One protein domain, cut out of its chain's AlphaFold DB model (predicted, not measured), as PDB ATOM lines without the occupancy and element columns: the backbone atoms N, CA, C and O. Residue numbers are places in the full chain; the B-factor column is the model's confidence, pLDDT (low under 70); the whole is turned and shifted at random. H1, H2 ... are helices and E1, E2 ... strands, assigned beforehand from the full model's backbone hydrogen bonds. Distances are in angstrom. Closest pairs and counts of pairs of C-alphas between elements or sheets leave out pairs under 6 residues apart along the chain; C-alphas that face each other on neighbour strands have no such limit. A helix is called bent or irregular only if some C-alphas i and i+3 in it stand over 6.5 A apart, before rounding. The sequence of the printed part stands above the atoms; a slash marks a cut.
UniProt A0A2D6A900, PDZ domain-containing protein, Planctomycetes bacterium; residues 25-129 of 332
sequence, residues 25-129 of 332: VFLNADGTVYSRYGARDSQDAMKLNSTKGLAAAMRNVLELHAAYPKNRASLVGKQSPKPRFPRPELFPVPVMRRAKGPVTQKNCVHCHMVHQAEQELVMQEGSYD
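What this domain is: This is residues 25 to 129 of the 332 residues of the protein "PDZ domain-containing protein" of Planctomycetes bacterium (UniProt A0A2D6A900). Two loosely joined lobes: in one, the small hairpin E1-E2 has H1 alongside and H2 near its turn; in the other, H3 sits among the loops of residues 84 to 111. The printed part has 105 residues, in the order E1 E2 H1 H2 H3, with an antiparallel sheet E1 - E2; it is mostly helix, though under half of the residues are in named elements. It is loose, with a radius of gyration of the C-alphas of 17.7 A, spanning 44 by 34 by 33 A.

Where its parts are: Find E1, residues 25 to 27, from C-alpha 25 at (16.866, 34.708, 8.583), and E2 at 33 to 37. H1, 51 to 66, runs 22.8 A; H2 is 72 to 78; H3, 112 to 124, runs 18.6 A to C-alpha 124 at (-11.852, 40.436, -1.746).

How they stand to each other: In the hairpin, N 26 and O 35 are 2.9 A apart, within hydrogen-bond range. From E2, the closest C-alphas are Tyr 34 to Val 61 of H1, 6.1 A, and Val 33 to Lys 78 of H2, 5.9 A. H3 is apart from E1, E2, H1 and H2. Every O i to N i+4 pair is within range in H1 and H3; irregular H2, with C-alphas 74 and 77 7.1 A apart, has 0 of 3, but 3 of 4 O i to N i+3 pairs.

The domain as a whole: The farthest C-alphas, Ala 66 and Gly 126, are 47.9 A apart. The printed part has no cut; links E2 to H1 and H2 to H3 are long, and no printed residue is under 70 in pLDDT.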
ATOM      1  N   VAL A  25      17.095  36.154   8.641       97.00
ATOM      2  CA  VAL A  25      16.866  34.708   8.583       97.00
ATOM      3  C   VAL A  25      18.215  34.048   8.348       97.00
ATOM      4  O   VAL A  25      18.949  34.448   7.442       97.00
ATOM      5  N   PHE A  26      18.539  33.057   9.167       97.62
ATOM      6  CA  PHE A  26      19.731  32.236   9.028       97.62
ATOM      7  C   PHE A  26      19.334  30.901   8.415       97.62
ATOM      8  O   PHE A  26      18.404  30.254   8.899       97.62
ATOM      9  N   LEU A  27      20.017  30.493   7.351       96.06
ATOM     10  CA  LEU A  27      19.646  29.325   6.560       96.06
ATOM     11  C   LEU A  27      20.873  28.584   6.029       96.06
ATOM     12  O   LEU A  27      21.920  29.192   5.808       96.06
ATOM     13  N   ASN A  28      20.725  27.275   5.838       97.00
ATOM     14  CA  ASN A  28      21.675  26.437   5.112       97.00
ATOM     15  C   ASN A  28      21.528  26.665   3.592       97.00
ATOM     16  O   ASN A  28      20.484  27.124   3.124       97.00
ATOM     17  N   ALA A  29      22.551  26.313   2.811       95.31
ATOM     18  CA  ALA A  29      22.540  26.357   1.349       95.31
ATOM     19  C   ALA A  29      21.389  25.550   0.716       95.31
ATOM     20  O   ALA A  29      20.914  25.916  -0.357       95.31
ATOM     21  N   ASP A  30      20.901  24.501   1.383       95.62
ATOM     22  CA  ASP A  30      19.747  23.713   0.925       95.62
ATOM     23  C   ASP A  30      18.373  24.352   1.228       95.62
ATOM     24  O   ASP A  30      17.332  23.777   0.908       95.62
ATOM     25  N   GLY A  31      18.356  25.540   1.842       94.69
ATOM     26  CA  GLY A  31      17.145  26.272   2.207       94.69
ATOM     27  C   GLY A  31      16.604  25.979   3.610       94.69
ATOM     28  O   GLY A  31      15.645  26.633   4.020       94.69
ATOM     29  N   THR A  32      17.212  25.061   4.371       96.62
ATOM     30  CA  THR A  32      16.807  24.780   5.759       96.62
ATOM     31  C   THR A  32      17.001  26.012   6.642       96.62
ATOM     32  O   THR A  32      18.109  26.538   6.742       96.62
ATOM     33  N   VAL A  33      15.942  26.465   7.321       97.56
ATOM     34  CA  VAL A  33      15.999  27.617   8.237       97.56
ATOM     35  C   VAL A  33      16.534  27.196   9.609       97.56
ATOM     36  O   VAL A  33      15.917  26.389  10.301       97.56
ATOM     37  N   TYR A  34      17.641  27.800  10.042       98.19
ATOM     38  CA  TYR A  34      18.210  27.610  11.381       98.19
ATOM     39  C   TYR A  34      17.550  28.495  12.433       98.19
ATOM     40  O   TYR A  34      17.244  28.044  13.534       98.19
ATOM     41  N   SER A  35      17.350  29.774  12.119       98.06
ATOM     42  CA  SER A  35      16.805  30.747  13.065       98.06
ATOM     43  C   SER A  35      16.337  32.011  12.352       98.06
ATOM     44  O   SER A  35      16.677  32.263  11.192       98.06
ATOM     45  N   ARG A  36      15.562  32.826  13.063       97.88
ATOM     46  CA  ARG A  36      15.191  34.192  12.681       97.88
ATOM     47  C   ARG A  36      15.842  35.200  13.621       97.88
ATOM     48  O   ARG A  36      16.253  34.861  14.721       97.88
ATOM     49  N   TYR A  37      15.902  36.460  13.219       97.69
ATOM     50  CA  TYR A  37      16.248  37.580  14.091       97.69
ATOM     51  C   TYR A  37      15.400  38.798  13.732       97.69
ATOM     52  O   TYR A  37      14.959  38.930  12.592       97.69
ATOM     53  N   GLY A  38      15.180  39.694  14.688       95.00
ATOM     54  CA  GLY A  38      14.241  40.801  14.539       95.00
ATOM     55  C   GLY A  38      12.890  40.450  15.151       95.00
ATOM     56  O   GLY A  38      12.150  39.619  14.630       95.00
ATOM     57  N   ALA A  39      12.568  41.095  16.267       92.69
ATOM     58  CA  ALA A  39      11.266  41.009  16.923       92.69
ATOM     59  C   ALA A  39      10.882  42.373  17.504       92.69
ATOM     60  O   ALA A  39      11.729  43.244  17.683       92.69
ATOM     61  N   ARG A  40       9.603  42.591  17.810       90.69
ATOM     62  CA  ARG A  40       9.126  43.865  18.360       90.69
ATOM     63  C   ARG A  40       7.900  43.659  19.248       90.69
ATOM     64  O   ARG A  40       7.119  42.742  19.017       90.69
ATOM     65  N   ASP A  41       7.708  44.548  20.222       84.75
ATOM     66  CA  ASP A  41       6.417  44.761  20.880       84.75
ATOM     67  C   ASP A  41       5.876  46.186  20.612       84.75
ATOM     68  O   ASP A  41       6.477  46.987  19.891       84.75
ATOM     69  N   SER A  42       4.707  46.525  21.163       83.81
ATOM     70  CA  SER A  42       4.104  47.851  20.948       83.81
ATOM     71  C   SER A  42       4.893  49.014  21.544       83.81
ATOM     72  O   SER A  42       4.605  50.151  21.179       83.81
ATOM     73  N   GLN A  43       5.850  48.773  22.444       85.06
ATOM     74  CA  GLN A  43       6.516  49.845  23.178       85.06
ATOM     75  C   GLN A  43       7.618  50.495  22.340       85.06
ATOM     76  O   GLN A  43       7.622  51.714  22.190       85.06
ATOM     77  N   ASP A  44       8.529  49.703  21.767       87.38
ATOM     78  CA  ASP A  44       9.678  50.230  21.019       87.38
ATOM     79  C   ASP A  44      10.202  49.225  19.975       87.38
ATOM     80  O   ASP A  44      10.156  48.010  20.173       87.38
ATOM     81  N   ALA A  45      10.694  49.728  18.836       87.88
ATOM     82  CA  ALA A  45      11.195  48.898  17.733       87.88
ATOM     83  C   ALA A  45      12.469  48.111  18.076       87.88
ATOM     84  O   ALA A  45      12.712  47.051  17.504       87.88
ATOM     85  N   MET A  46      13.267  48.611  19.013       90.88
ATOM     86  CA  MET A  46      14.537  48.049  19.461       90.88
ATOM     87  C   MET A  46      14.436  47.375  20.830       90.88
ATOM     88  O   MET A  46      15.435  46.868  21.337       90.88
ATOM     89  N   LYS A  47      13.246  47.315  21.442       91.94
ATOM     90  CA  LYS A  47      13.087  46.702  22.769       91.94
ATOM     91  C   LYS A  47      13.575  45.253  22.824       91.94
ATOM     92  O   LYS A  47      14.165  44.850  23.819       91.94
ATOM     93  N   LEU A  48      13.360  44.496  21.748       94.50
ATOM     94  CA  LEU A  48      13.738  43.084  21.641       94.50
ATOM     95  C   LEU A  48      14.964  42.854  20.742       94.50
ATOM     96  O   LEU A  48      15.230  41.717  20.366       94.50
ATOM     97  N   ASN A  49      15.688  43.915  20.367       95.75
ATOM     98  CA  ASN A  49      16.811  43.830  19.435       95.75
ATOM     99  C   ASN A  49      18.042  44.549  19.991       95.75
ATOM    100  O   ASN A  49      17.946  45.646  20.542       95.75
ATOM    101  N   SER A  50      19.221  43.971  19.779       96.81
ATOM    102  CA  SER A  50      20.504  44.616  20.051       96.81
ATOM    103  C   SER A  50      21.617  43.983  19.218       96.81
ATOM    104  O   SER A  50      21.507  42.849  18.756       96.81
ATOM    105  N   THR A  51      22.731  44.693  19.038       97.06
ATOM    106  CA  THR A  51      23.898  44.130  18.341       97.06
ATOM    107  C   THR A  51      24.449  42.895  19.062       97.06
ATOM    108  O   THR A  51      24.833  41.926  18.410       97.06
ATOM    109  N   LYS A  52      24.438  42.895  20.405       98.31
ATOM    110  CA  LYS A  52      24.857  41.743  21.219       98.31
ATOM    111  C   LYS A  52      23.927  40.546  21.015       98.31
ATOM    112  O   LYS A  52      24.419  39.450  20.769       98.31
ATOM    113  N   GLY A  53      22.614  40.778  20.999       98.06
ATOM    114  CA  GLY A  53      21.621  39.738  20.736       98.06
ATOM    115  C   GLY A  53      21.746  39.140  19.341       98.06
ATOM    116  O   GLY A  53      21.596  37.932  19.175       98.06
ATOM    117  N   LEU A  54      22.071  39.953  18.328       98.19
ATOM    118  CA  LEU A  54      22.342  39.445  16.982       98.19
ATOM    119  C   LEU A  54      23.576  38.533  16.970       98.19
ATOM    120  O   LEU A  54      23.527  37.446  16.398       98.19
ATOM    121  N   ALA A  55      24.661  38.945  17.631       98.50
ATOM    122  CA  ALA A  55      25.868  38.130  17.754       98.50
ATOM    123  C   ALA A  55      25.622  36.836  18.553       98.50
ATOM    124  O   ALA A  55      26.165  35.787  18.212       98.50
ATOM    125  N   ALA A  56      24.790  36.877  19.600       98.62
ATOM    126  CA  ALA A  56      24.379  35.690  20.347       98.62
ATOM    127  C   ALA A  56      23.572  34.718  19.470       98.62
ATOM    128  O   ALA A  56      23.930  33.546  19.381       98.62
ATOM    129  N   ALA A  57      22.576  35.216  18.730       98.62
ATOM    130  CA  ALA A  57      21.807  34.403  17.791       98.62
ATOM    131  C   ALA A  57      22.694  33.763  16.710       98.62
ATOM    132  O   ALA A  57      22.530  32.587  16.396       98.62
ATOM    133  N   MET A  58      23.675  34.500  16.177       98.62
ATOM    134  CA  MET A  58      24.647  33.962  15.219       98.62
ATOM    135  C   MET A  58      25.483  32.820  15.809       98.62
ATOM    136  O   MET A  58      25.681  31.816  15.130       98.62
ATOM    137  N   ARG A  59      25.938  32.928  17.065       98.69
ATOM    138  CA  ARG A  59      26.665  31.838  17.742       98.69
ATOM    139  C   ARG A  59      25.789  30.598  17.926       98.69
ATOM    140  O   ARG A  59      26.203  29.517  17.522       98.69
ATOM    141  N   ASN A  60      24.556  30.770  18.403       98.50
ATOM    142  CA  ASN A  60      23.593  29.670  18.537       98.50
ATOM    143  C   ASN A  60      23.313  28.992  17.180       98.50
ATOM    144  O   ASN A  60      23.189  27.775  17.083       98.50
ATOM    145  N   VAL A  61      23.244  29.771  16.097       98.62
ATOM    146  CA  VAL A  61      23.092  29.242  14.733       98.62
ATOM    147  C   VAL A  61      24.313  28.440  14.288       98.62
ATOM    148  O   VAL A  61      24.138  27.418  13.629       98.62
ATOM    149  N   LEU A  62      25.532  28.865  14.628       98.62
ATOM    150  CA  LEU A  62      26.745  28.108  14.304       98.62
ATOM    151  C   LEU A  62      26.774  26.753  15.022       98.62
ATOM    152  O   LEU A  62      27.170  25.766  14.410       98.62
ATOM    153  N   GLU A  63      26.279  26.673  16.260       98.06
ATOM    154  CA  GLU A  63      26.100  25.399  16.972       98.06
ATOM    155  C   GLU A  63      25.088  24.490  16.253       98.06
ATOM    156  O   GLU A  63      25.371  23.318  15.987       98.06
ATOM    157  N   LEU A  64      23.934  25.037  15.846       98.38
ATOM    158  CA  LEU A  64      22.950  24.299  15.042       98.38
ATOM    159  C   LEU A  64      23.526  23.850  13.692       98.38
ATOM    160  O   LEU A  64      23.190  22.768  13.212       98.38
ATOM    161  N   HIS A  65      24.371  24.668  13.068       98.56
ATOM    162  CA  HIS A  65      25.007  24.348  11.796       98.56
ATOM    163  C   HIS A  65      26.056  23.243  11.945       98.56
ATOM    164  O   HIS A  65      26.064  22.316  11.141       98.56
ATOM    165  N   ALA A  66      26.882  23.285  12.995       98.50
ATOM    166  CA  ALA A  66      27.877  22.253  13.279       98.50
ATOM    167  C   ALA A  66      27.243  20.866  13.498       98.50
ATOM    168  O   ALA A  66      27.838  19.846  13.156       98.50
ATOM    169  N   ALA A  67      26.015  20.818  14.024       97.81
ATOM    170  CA  ALA A  67      25.249  19.583  14.187       97.81
ATOM    171  C   ALA A  67      24.517  19.115  12.908       97.81
ATOM    172  O   ALA A  67      23.924  18.033  12.899       97.81
ATOM    173  N   TYR A  68      24.524  19.900  11.828       97.94
ATOM    174  CA  TYR A  68      23.818  19.571  10.589       97.94
ATOM    175  C   TYR A  68      24.577  18.503   9.774       97.94
ATOM    176  O   TYR A  68      25.800  18.581   9.675       97.94
ATOM    177  N   PRO A  69      23.901  17.508   9.157       97.50
ATOM    178  CA  PRO A  69      22.449  17.331   9.044       97.50
ATOM    179  C   PRO A  69      21.795  16.508  10.167       97.50
ATOM    180  O   PRO A  69      20.596  16.244  10.091       97.50
ATOM    181  N   LYS A  70      22.524  16.100  11.217       98.19
ATOM    182  CA  LYS A  70      21.984  15.216  12.274       98.19
ATOM    183  C   LYS A  70      20.779  15.826  12.998       98.19
ATOM    184  O   LYS A  70      19.857  15.108  13.365       98.19
ATOM    185  N   ASN A  71      20.748  17.148  13.155       97.62
ATOM    186  CA  ASN A  71      19.642  17.877  13.782       97.62
ATOM    187  C   ASN A  71      18.539  18.332  12.804       97.62
ATOM    188  O   ASN A  71      17.619  19.034  13.225       97.62
ATOM    189  N   ARG A  72      18.588  17.954  11.518       97.25
ATOM    190  CA  ARG A  72      17.661  18.452  10.482       97.25
ATOM    191  C   ARG A  72      16.186  18.269  10.848       97.25
ATOM    192  O   ARG A  72      15.383  19.159  10.583       97.25
ATOM    193  N   ALA A  73      15.839  17.155  11.495       97.19
ATOM    194  CA  ALA A  73      14.472  16.879  11.939       97.19
ATOM    195  C   ALA A  73      13.930  17.949  12.910       97.19
ATOM    196  O   ALA A  73      12.784  18.367  12.775       97.19
ATOM    197  N   SER A  74      14.771  18.469  13.813       97.25
ATOM    198  CA  SER A  74      14.395  19.526  14.772       97.25
ATOM    199  C   SER A  74      14.156  20.897  14.118       97.25
ATOM    200  O   SER A  74      13.550  21.789  14.706       97.25
ATOM    201  N   LEU A  75      14.616  21.090  12.877       97.44
ATOM    202  CA  LEU A  75      14.506  22.362  12.158       97.44
ATOM    203  C   LEU A  75      13.260  22.435  11.264       97.44
ATOM    204  O   LEU A  75      12.929  23.513  10.775       97.44
ATOM    205  N   VAL A  76      12.528  21.330  11.075       95.44
ATOM    206  CA  VAL A  76      11.357  21.276  10.175       95.44
ATOM    207  C   VAL A  76      10.296  22.311  10.559       95.44
ATOM    208  O   VAL A  76       9.784  23.014   9.689       95.44
ATOM    209  N   GLY A  77      10.018  22.475  11.858       95.25
ATOM    210  CA  GLY A  77       9.033  23.446  12.351       95.25
ATOM    211  C   GLY A  77       9.411  24.915  12.107       95.25
ATOM    212  O   GLY A  77       8.552  25.795  12.178       95.25
ATOM    213  N   LYS A  78      10.677  25.195  11.773       95.88
ATOM    214  CA  LYS A  78      11.141  26.546  11.436       95.88
ATOM    215  C   LYS A  78      10.810  26.934  10.002       95.88
ATOM    216  O   LYS A  78      10.835  28.130   9.694       95.88
ATOM    217  N   GLN A  79      10.505  25.975   9.130       93.56
ATOM    218  CA  GLN A  79      10.077  26.267   7.769       93.56
ATOM    219  C   GLN A  79       8.660  26.838   7.774       93.56
ATOM    220  O   GLN A  79       7.804  26.431   8.556       93.56
ATOM    221  N   SER A  80       8.384  27.790   6.886       89.25
ATOM    222  CA  SER A  80       7.009  28.257   6.721       89.25
ATOM    223  C   SER A  80       6.127  27.226   6.036       89.25
ATOM    224  O   SER A  80       6.589  26.561   5.104       89.25
ATOM    225  N   PRO A  81       4.837  27.150   6.415       89.12
ATOM    226  CA  PRO A  81       3.844  26.461   5.609       89.12
ATOM    227  C   PRO A  81       3.868  26.979   4.169       89.12
ATOM    228  O   PRO A  81       4.174  28.152   3.925       89.12
ATOM    229  N   LYS A  82       3.513  26.117   3.211       91.94
ATOM    230  CA  LYS A  82       3.443  26.490   1.794       91.94
ATOM    231  C   LYS A  82       2.487  27.685   1.628       91.94
ATOM    232  O   LYS A  82       1.290  27.532   1.875       91.94
ATOM    233  N   PRO A  83       2.973  28.866   1.207       92.56
ATOM    234  CA  PRO A  83       2.120  30.021   1.003       92.56
ATOM    235  C   PRO A  83       1.285  29.824  -0.265       92.56
ATOM    236  O   PRO A  83       1.730  29.195  -1.228       92.56
ATOM    237  N   ARG A  84       0.085  30.414  -0.291       93.00
ATOM    238  CA  ARG A  84      -0.782  30.415  -1.480       93.00
ATOM    239  C   ARG A  84      -0.113  31.080  -2.683       93.00
ATOM    240  O   ARG A  84      -0.257  30.606  -3.803       93.00
ATOM    241  N   PHE A  85       0.641  32.147  -2.429       95.88
ATOM    242  CA  PHE A  85       1.453  32.837  -3.423       95.88
ATOM    243  C   PHE A  85       2.923  32.742  -3.000       95.88
ATOM    244  O   PHE A  85       3.264  33.200  -1.908       95.88
ATOM    245  N   PRO A  86       3.806  32.144  -3.818       95.44
ATOM    246  CA  PRO A  86       5.203  31.932  -3.439       95.44
ATOM    247  C   PRO A  86       6.044  33.213  -3.453       95.44
ATOM    248  O   PRO A  86       7.144  33.208  -2.909       95.44
ATOM    249  N   ARG A  87       5.547  34.300  -4.060       96.00
ATOM    250  CA  ARG A  87       6.226  35.599  -4.145       96.00
ATOM    251  C   ARG A  87       5.241  36.755  -3.941       96.00
ATOM    252  O   ARG A  87       4.070  36.592  -4.299       96.00
ATOM    253  N   PRO A  88       5.678  37.912  -3.411       96.19
ATOM    254  CA  PRO A  88       4.791  39.044  -3.136       96.19
ATOM    255  C   PRO A  88       4.055  39.589  -4.361       96.19
ATOM    256  O   PRO A  88       2.855  39.827  -4.298       96.19
ATOM    257  N   GLU A  89       4.736  39.744  -5.493       95.62
ATOM    258  CA  GLU A  89       4.159  40.319  -6.713       95.62
ATOM    259  C   GLU A  89       3.075  39.452  -7.371       95.62
ATOM    260  O   GLU A  89       2.374  39.913  -8.268       95.62
ATOM    261  N   LEU A  90       2.921  38.201  -6.926       96.31
ATOM    262  CA  LEU A  90       1.924  37.272  -7.454       96.31
ATOM    263  C   LEU A  90       0.553  37.408  -6.782       96.31
ATOM    264  O   LEU A  90      -0.401  36.782  -7.242       96.31
ATOM    265  N   PHE A  91       0.424  38.194  -5.708       96.94
ATOM    266  CA  PHE A  91      -0.883  38.422  -5.096       96.94
ATOM    267  C   PHE A  91      -1.777  39.244  -6.049       96.94
ATOM    268  O   PHE A  91      -1.378  40.333  -6.472       96.94
ATOM    269  N   PRO A  92      -3.009  38.793  -6.354       96.38
ATOM    270  CA  PRO A  92      -3.905  39.449  -7.310       96.38
ATOM    271  C   PRO A  92      -4.686  40.619  -6.677       96.38
ATOM    272  O   PRO A  92      -5.908  40.700  -6.771       96.38
ATOM    273  N   VAL A  93      -3.984  41.537  -6.009       96.25
ATOM    274  CA  VAL A  93      -4.582  42.587  -5.166       96.25
ATOM    275  C   VAL A  93      -4.043  43.988  -5.497       96.25
ATOM    276  O   VAL A  93      -2.919  44.114  -5.999       96.25
ATOM    277  N   PRO A  94      -4.816  45.061  -5.234       94.81
ATOM    278  CA  PRO A  94      -4.430  46.438  -5.540       94.81
ATOM    279  C   PRO A  94      -3.025  46.847  -5.089       94.81
ATOM    280  O   PRO A  94      -2.313  47.471  -5.885       94.81
ATOM    281  N   VAL A  95      -2.601  46.487  -3.870       94.56
ATOM    282  CA  VAL A  95      -1.282  46.880  -3.341       94.56
ATOM    283  C   VAL A  95      -0.115  46.333  -4.176       94.56
ATOM    284  O   VAL A  95       0.917  46.991  -4.286       94.56
ATOM    285  N   MET A  96      -0.293  45.196  -4.859       95.88
ATOM    286  CA  MET A  96       0.737  44.578  -5.709       95.88
ATOM    287  C   MET A  96       0.631  44.951  -7.191       95.88
ATOM    288  O   MET A  96       1.515  44.617  -7.975       95.88
ATOM    289  N   ARG A  97      -0.392  45.713  -7.607       93.19
ATOM    290  CA  ARG A  97      -0.646  46.025  -9.028       93.19
ATOM    291  C   ARG A  97       0.554  46.646  -9.752       93.19
ATOM    292  O   ARG A  97       0.713  46.443 -10.955       93.19
ATOM    293  N   ARG A  98       1.359  47.438  -9.034       91.44
ATOM    294  CA  ARG A  98       2.534  48.130  -9.582       91.44
ATOM    295  C   ARG A  98       3.804  47.279  -9.588       91.44
ATOM    296  O   ARG A  98       4.723  47.666 -10.291       91.44
ATOM    297  N   ALA A  99       3.852  46.150  -8.880       93.06
ATOM    298  CA  ALA A  99       5.033  45.294  -8.740       93.06
ATOM    299  C   ALA A  99       5.280  44.448 -10.005       93.06
ATOM    300  O   ALA A  99       5.114  43.231 -10.009       93.06
ATOM    301  N   LYS A 100       5.603  45.103 -11.123       89.56
ATOM    302  CA  LYS A 100       5.812  44.471 -12.434       89.56
ATOM    303  C   LYS A 100       7.104  44.956 -13.073       89.56
ATOM    304  O   LYS A 100       7.478  46.115 -12.900       89.56
ATOM    305  N   GLY A 101       7.724  44.082 -13.867       90.00
ATOM    306  CA  GLY A 101       8.965  44.380 -14.583       90.00
ATOM    307  C   GLY A 101      10.174  44.570 -13.655       90.00
ATOM    308  O   GLY A 101      10.103  44.205 -12.476       90.00
ATOM    309  N   PRO A 102      11.282  45.123 -14.182       90.44
ATOM    310  CA  PRO A 102      12.477  45.433 -13.400       90.44
ATOM    311  C   PRO A 102      12.177  46.376 -12.228       90.44
ATOM    312  O   PRO A 102      11.394  47.318 -12.362       90.44
ATOM    313  N   VAL A 103      12.809  46.132 -11.078       90.69
ATOM    314  CA  VAL A 103      12.591  46.919  -9.856       90.69
ATOM    315  C   VAL A 103      13.179  48.325 -10.008       90.69
ATOM    316  O   VAL A 103      14.334  48.505 -10.381       90.69
ATOM    317  N   THR A 104      12.384  49.324  -9.651       89.19
ATOM    318  CA  THR A 104      12.705  50.754  -9.601       89.19
ATOM    319  C   THR A 104      12.103  51.357  -8.327       89.19
ATOM    320  O   THR A 104      11.285  50.737  -7.644       89.19
ATOM    321  N   GLN A 105      12.410  52.621  -8.034       85.50
ATOM    322  CA  GLN A 105      11.774  53.344  -6.922       85.50
ATOM    323  C   GLN A 105      10.242  53.468  -7.055       85.50
ATOM    324  O   GLN A 105       9.564  53.726  -6.065       85.50
ATOM    325  N   LYS A 106       9.674  53.291  -8.257       87.56
ATOM    326  CA  LYS A 106       8.237  53.494  -8.523       87.56
ATOM    327  C   LYS A 106       7.385  52.225  -8.366       87.56
ATOM    328  O   LYS A 106       6.162  52.335  -8.275       87.56
ATOM    329  N   ASN A 107       8.005  51.044  -8.358       90.19
ATOM    330  CA  ASN A 107       7.341  49.729  -8.312       90.19
ATOM    331  C   ASN A 107       7.903  48.781  -7.234       90.19
ATOM    332  O   ASN A 107       7.485  47.627  -7.170       90.19
ATOM    333  N   CYS A 108       8.821  49.255  -6.389       90.62
ATOM    334  CA  CYS A 108       9.398  48.482  -5.293       90.62
ATOM    335  C   CYS A 108       8.326  47.953  -4.321       90.62
ATOM    336  O   CYS A 108       7.439  48.694  -3.893       90.62
ATOM    337  N   VAL A 109       8.451  46.683  -3.925       93.50
ATOM    338  CA  VAL A 109       7.613  46.068  -2.886       93.50
ATOM    339  C   VAL A 109       8.282  46.244  -1.525       93.50
ATOM    340  O   VAL A 109       9.355  45.695  -1.271       93.50
ATOM    341  N   HIS A 110       7.640  47.002  -0.640       92.38
ATOM    342  CA  HIS A 110       8.071  47.205   0.744       92.38
ATOM    343  C   HIS A 110       7.613  46.037   1.626       92.38
ATOM    344  O   HIS A 110       6.617  45.384   1.318       92.38
ATOM    345  N   CYS A 111       8.293  45.794   2.753       91.69
ATOM    346  CA  CYS A 111       7.998  44.650   3.623       91.69
ATOM    347  C   CYS A 111       6.519  44.559   4.021       91.69
ATOM    348  O   CYS A 111       5.849  43.584   3.679       91.69
ATOM    349  N   HIS A 112       5.977  45.619   4.620       92.62
ATOM    350  CA  HIS A 112       4.598  45.641   5.107       92.62
ATOM    351  C   HIS A 112       3.549  45.381   4.008       92.62
ATOM    352  O   HIS A 112       2.423  44.991   4.323       92.62
ATOM    353  N   MET A 113       3.893  45.567   2.724       95.38
ATOM    354  CA  MET A 113       2.975  45.321   1.609       95.38
ATOM    355  C   MET A 113       2.585  43.846   1.498       95.38
ATOM    356  O   MET A 113       1.490  43.562   1.031       95.38
ATOM    357  N   VAL A 114       3.408  42.904   1.976       95.44
ATOM    358  CA  VAL A 114       3.040  41.475   2.006       95.44
ATOM    359  C   VAL A 114       1.843  41.248   2.931       95.44
ATOM    360  O   VAL A 114       0.854  40.637   2.536       95.44
ATOM    361  N   HIS A 115       1.881  41.807   4.142       95.31
ATOM    362  CA  HIS A 115       0.755  41.715   5.071       95.31
ATOM    363  C   HIS A 115      -0.460  42.528   4.613       95.31
ATOM    364  O   HIS A 115      -1.585  42.104   4.868       95.31
ATOM    365  N   GLN A 116      -0.262  43.646   3.905       95.31
ATOM    366  CA  GLN A 116      -1.366  44.366   3.253       95.31
ATOM    367  C   GLN A 116      -2.013  43.519   2.155       95.31
ATOM    368  O   GLN A 116      -3.235  43.447   2.092       95.31
ATOM    369  N   ALA A 117      -1.218  42.823   1.341       95.88
ATOM    370  CA  ALA A 117      -1.728  41.979   0.269       95.88
ATOM    371  C   ALA A 117      -2.557  40.802   0.805       95.88
ATOM    372  O   ALA A 117      -3.621  40.498   0.273       95.88
ATOM    373  N   GLU A 118      -2.114  40.181   1.900       94.44
ATOM    374  CA  GLU A 118      -2.878  39.147   2.613       94.44
ATOM    375  C   GLU A 118      -4.217  39.676   3.143       94.44
ATOM    376  O   GLU A 118      -5.237  38.998   3.046       94.44
ATOM    377  N   GLN A 119      -4.228  40.897   3.687       93.94
ATOM    378  CA  GLN A 119      -5.452  41.535   4.172       93.94
ATOM    379  C   GLN A 119      -6.406  41.871   3.020       93.94
ATOM    380  O   GLN A 119      -7.600  41.595   3.125       93.94
ATOM    381  N   GLU A 120      -5.896  42.438   1.924       94.25
ATOM    382  CA  GLU A 120      -6.680  42.756   0.725       94.25
ATOM    383  C   GLU A 120      -7.306  41.513   0.100       94.25
ATOM    384  O   GLU A 120      -8.476  41.550  -0.272       94.25
ATOM    385  N   LEU A 121      -6.573  40.401   0.060       94.25
ATOM    386  CA  LEU A 121      -7.095  39.134  -0.437       94.25
ATOM    387  C   LEU A 121      -8.278  38.643   0.409       94.25
ATOM    388  O   LEU A 121      -9.343  38.359  -0.128       94.25
ATOM    389  N   VAL A 122      -8.130  38.626   1.739       93.25
ATOM    390  CA  VAL A 122      -9.217  38.235   2.655       93.25
ATOM    391  C   VAL A 122     -10.444  39.147   2.501       93.25
ATOM    392  O   VAL A 122     -11.581  38.682   2.603       93.25
ATOM    393  N   MET A 123     -10.232  40.444   2.241       91.25
ATOM    394  CA  MET A 123     -11.315  41.390   1.949       91.25
ATOM    395  C   MET A 123     -12.029  41.075   0.632       91.25
ATOM    396  O   MET A 123     -13.258  41.063   0.608       91.25
ATOM    397  N   GLN A 124     -11.284  40.807  -0.444       93.31
ATOM    398  CA  GLN A 124     -11.852  40.436  -1.746       93.31
ATOM    399  C   GLN A 124     -12.659  39.135  -1.678       93.31
ATOM    400  O   GLN A 124     -13.662  38.996  -2.370       93.31
ATOM    401  N   GLU A 125     -12.261  38.211  -0.807       93.56
ATOM    402  CA  GLU A 125     -12.941  36.931  -0.588       93.56
ATOM    403  C   GLU A 125     -14.189  37.039   0.299       93.56
ATOM    404  O   GLU A 125     -14.833  36.034   0.584       93.56
ATOM    405  N   GLY A 126     -14.529  38.238   0.787       91.50
ATOM    406  CA  GLY A 126     -15.709  38.461   1.626       91.50
ATOM    407  C   GLY A 126     -15.625  37.833   3.022       91.50
ATOM    408  O   GLY A 126     -16.601  37.864   3.766       91.50
ATOM    409  N   SER A 127     -14.464  37.296   3.412       88.19
ATOM    410  CA  SER A 127     -14.261  36.590   4.685       88.19
ATOM    411  C   SER A 127     -13.545  37.446   5.738       88.19
ATOM    412  O   SER A 127     -12.923  36.921   6.669       88.19
ATOM    413  N   TYR A 128     -13.609  38.770   5.582       91.31
ATOM    414  CA  TYR A 128     -12.893  39.719   6.421       91.31
ATOM    415  C   TYR A 128     -13.336  39.666   7.882       91.31
ATOM    416  O   TYR A 128     -14.483  39.940   8.214       91.31
ATOM    417  N   ASP A 129     -12.375  39.353   8.745       91.31
ATOM    418  CA  ASP A 129     -12.458  39.484  10.191       91.31
ATOM    419  C   ASP A 129     -11.074  39.938  10.672       91.31
ATOM    420  O   ASP A 129     -10.087  39.225  10.443       91.31
TER     421      ASP A 129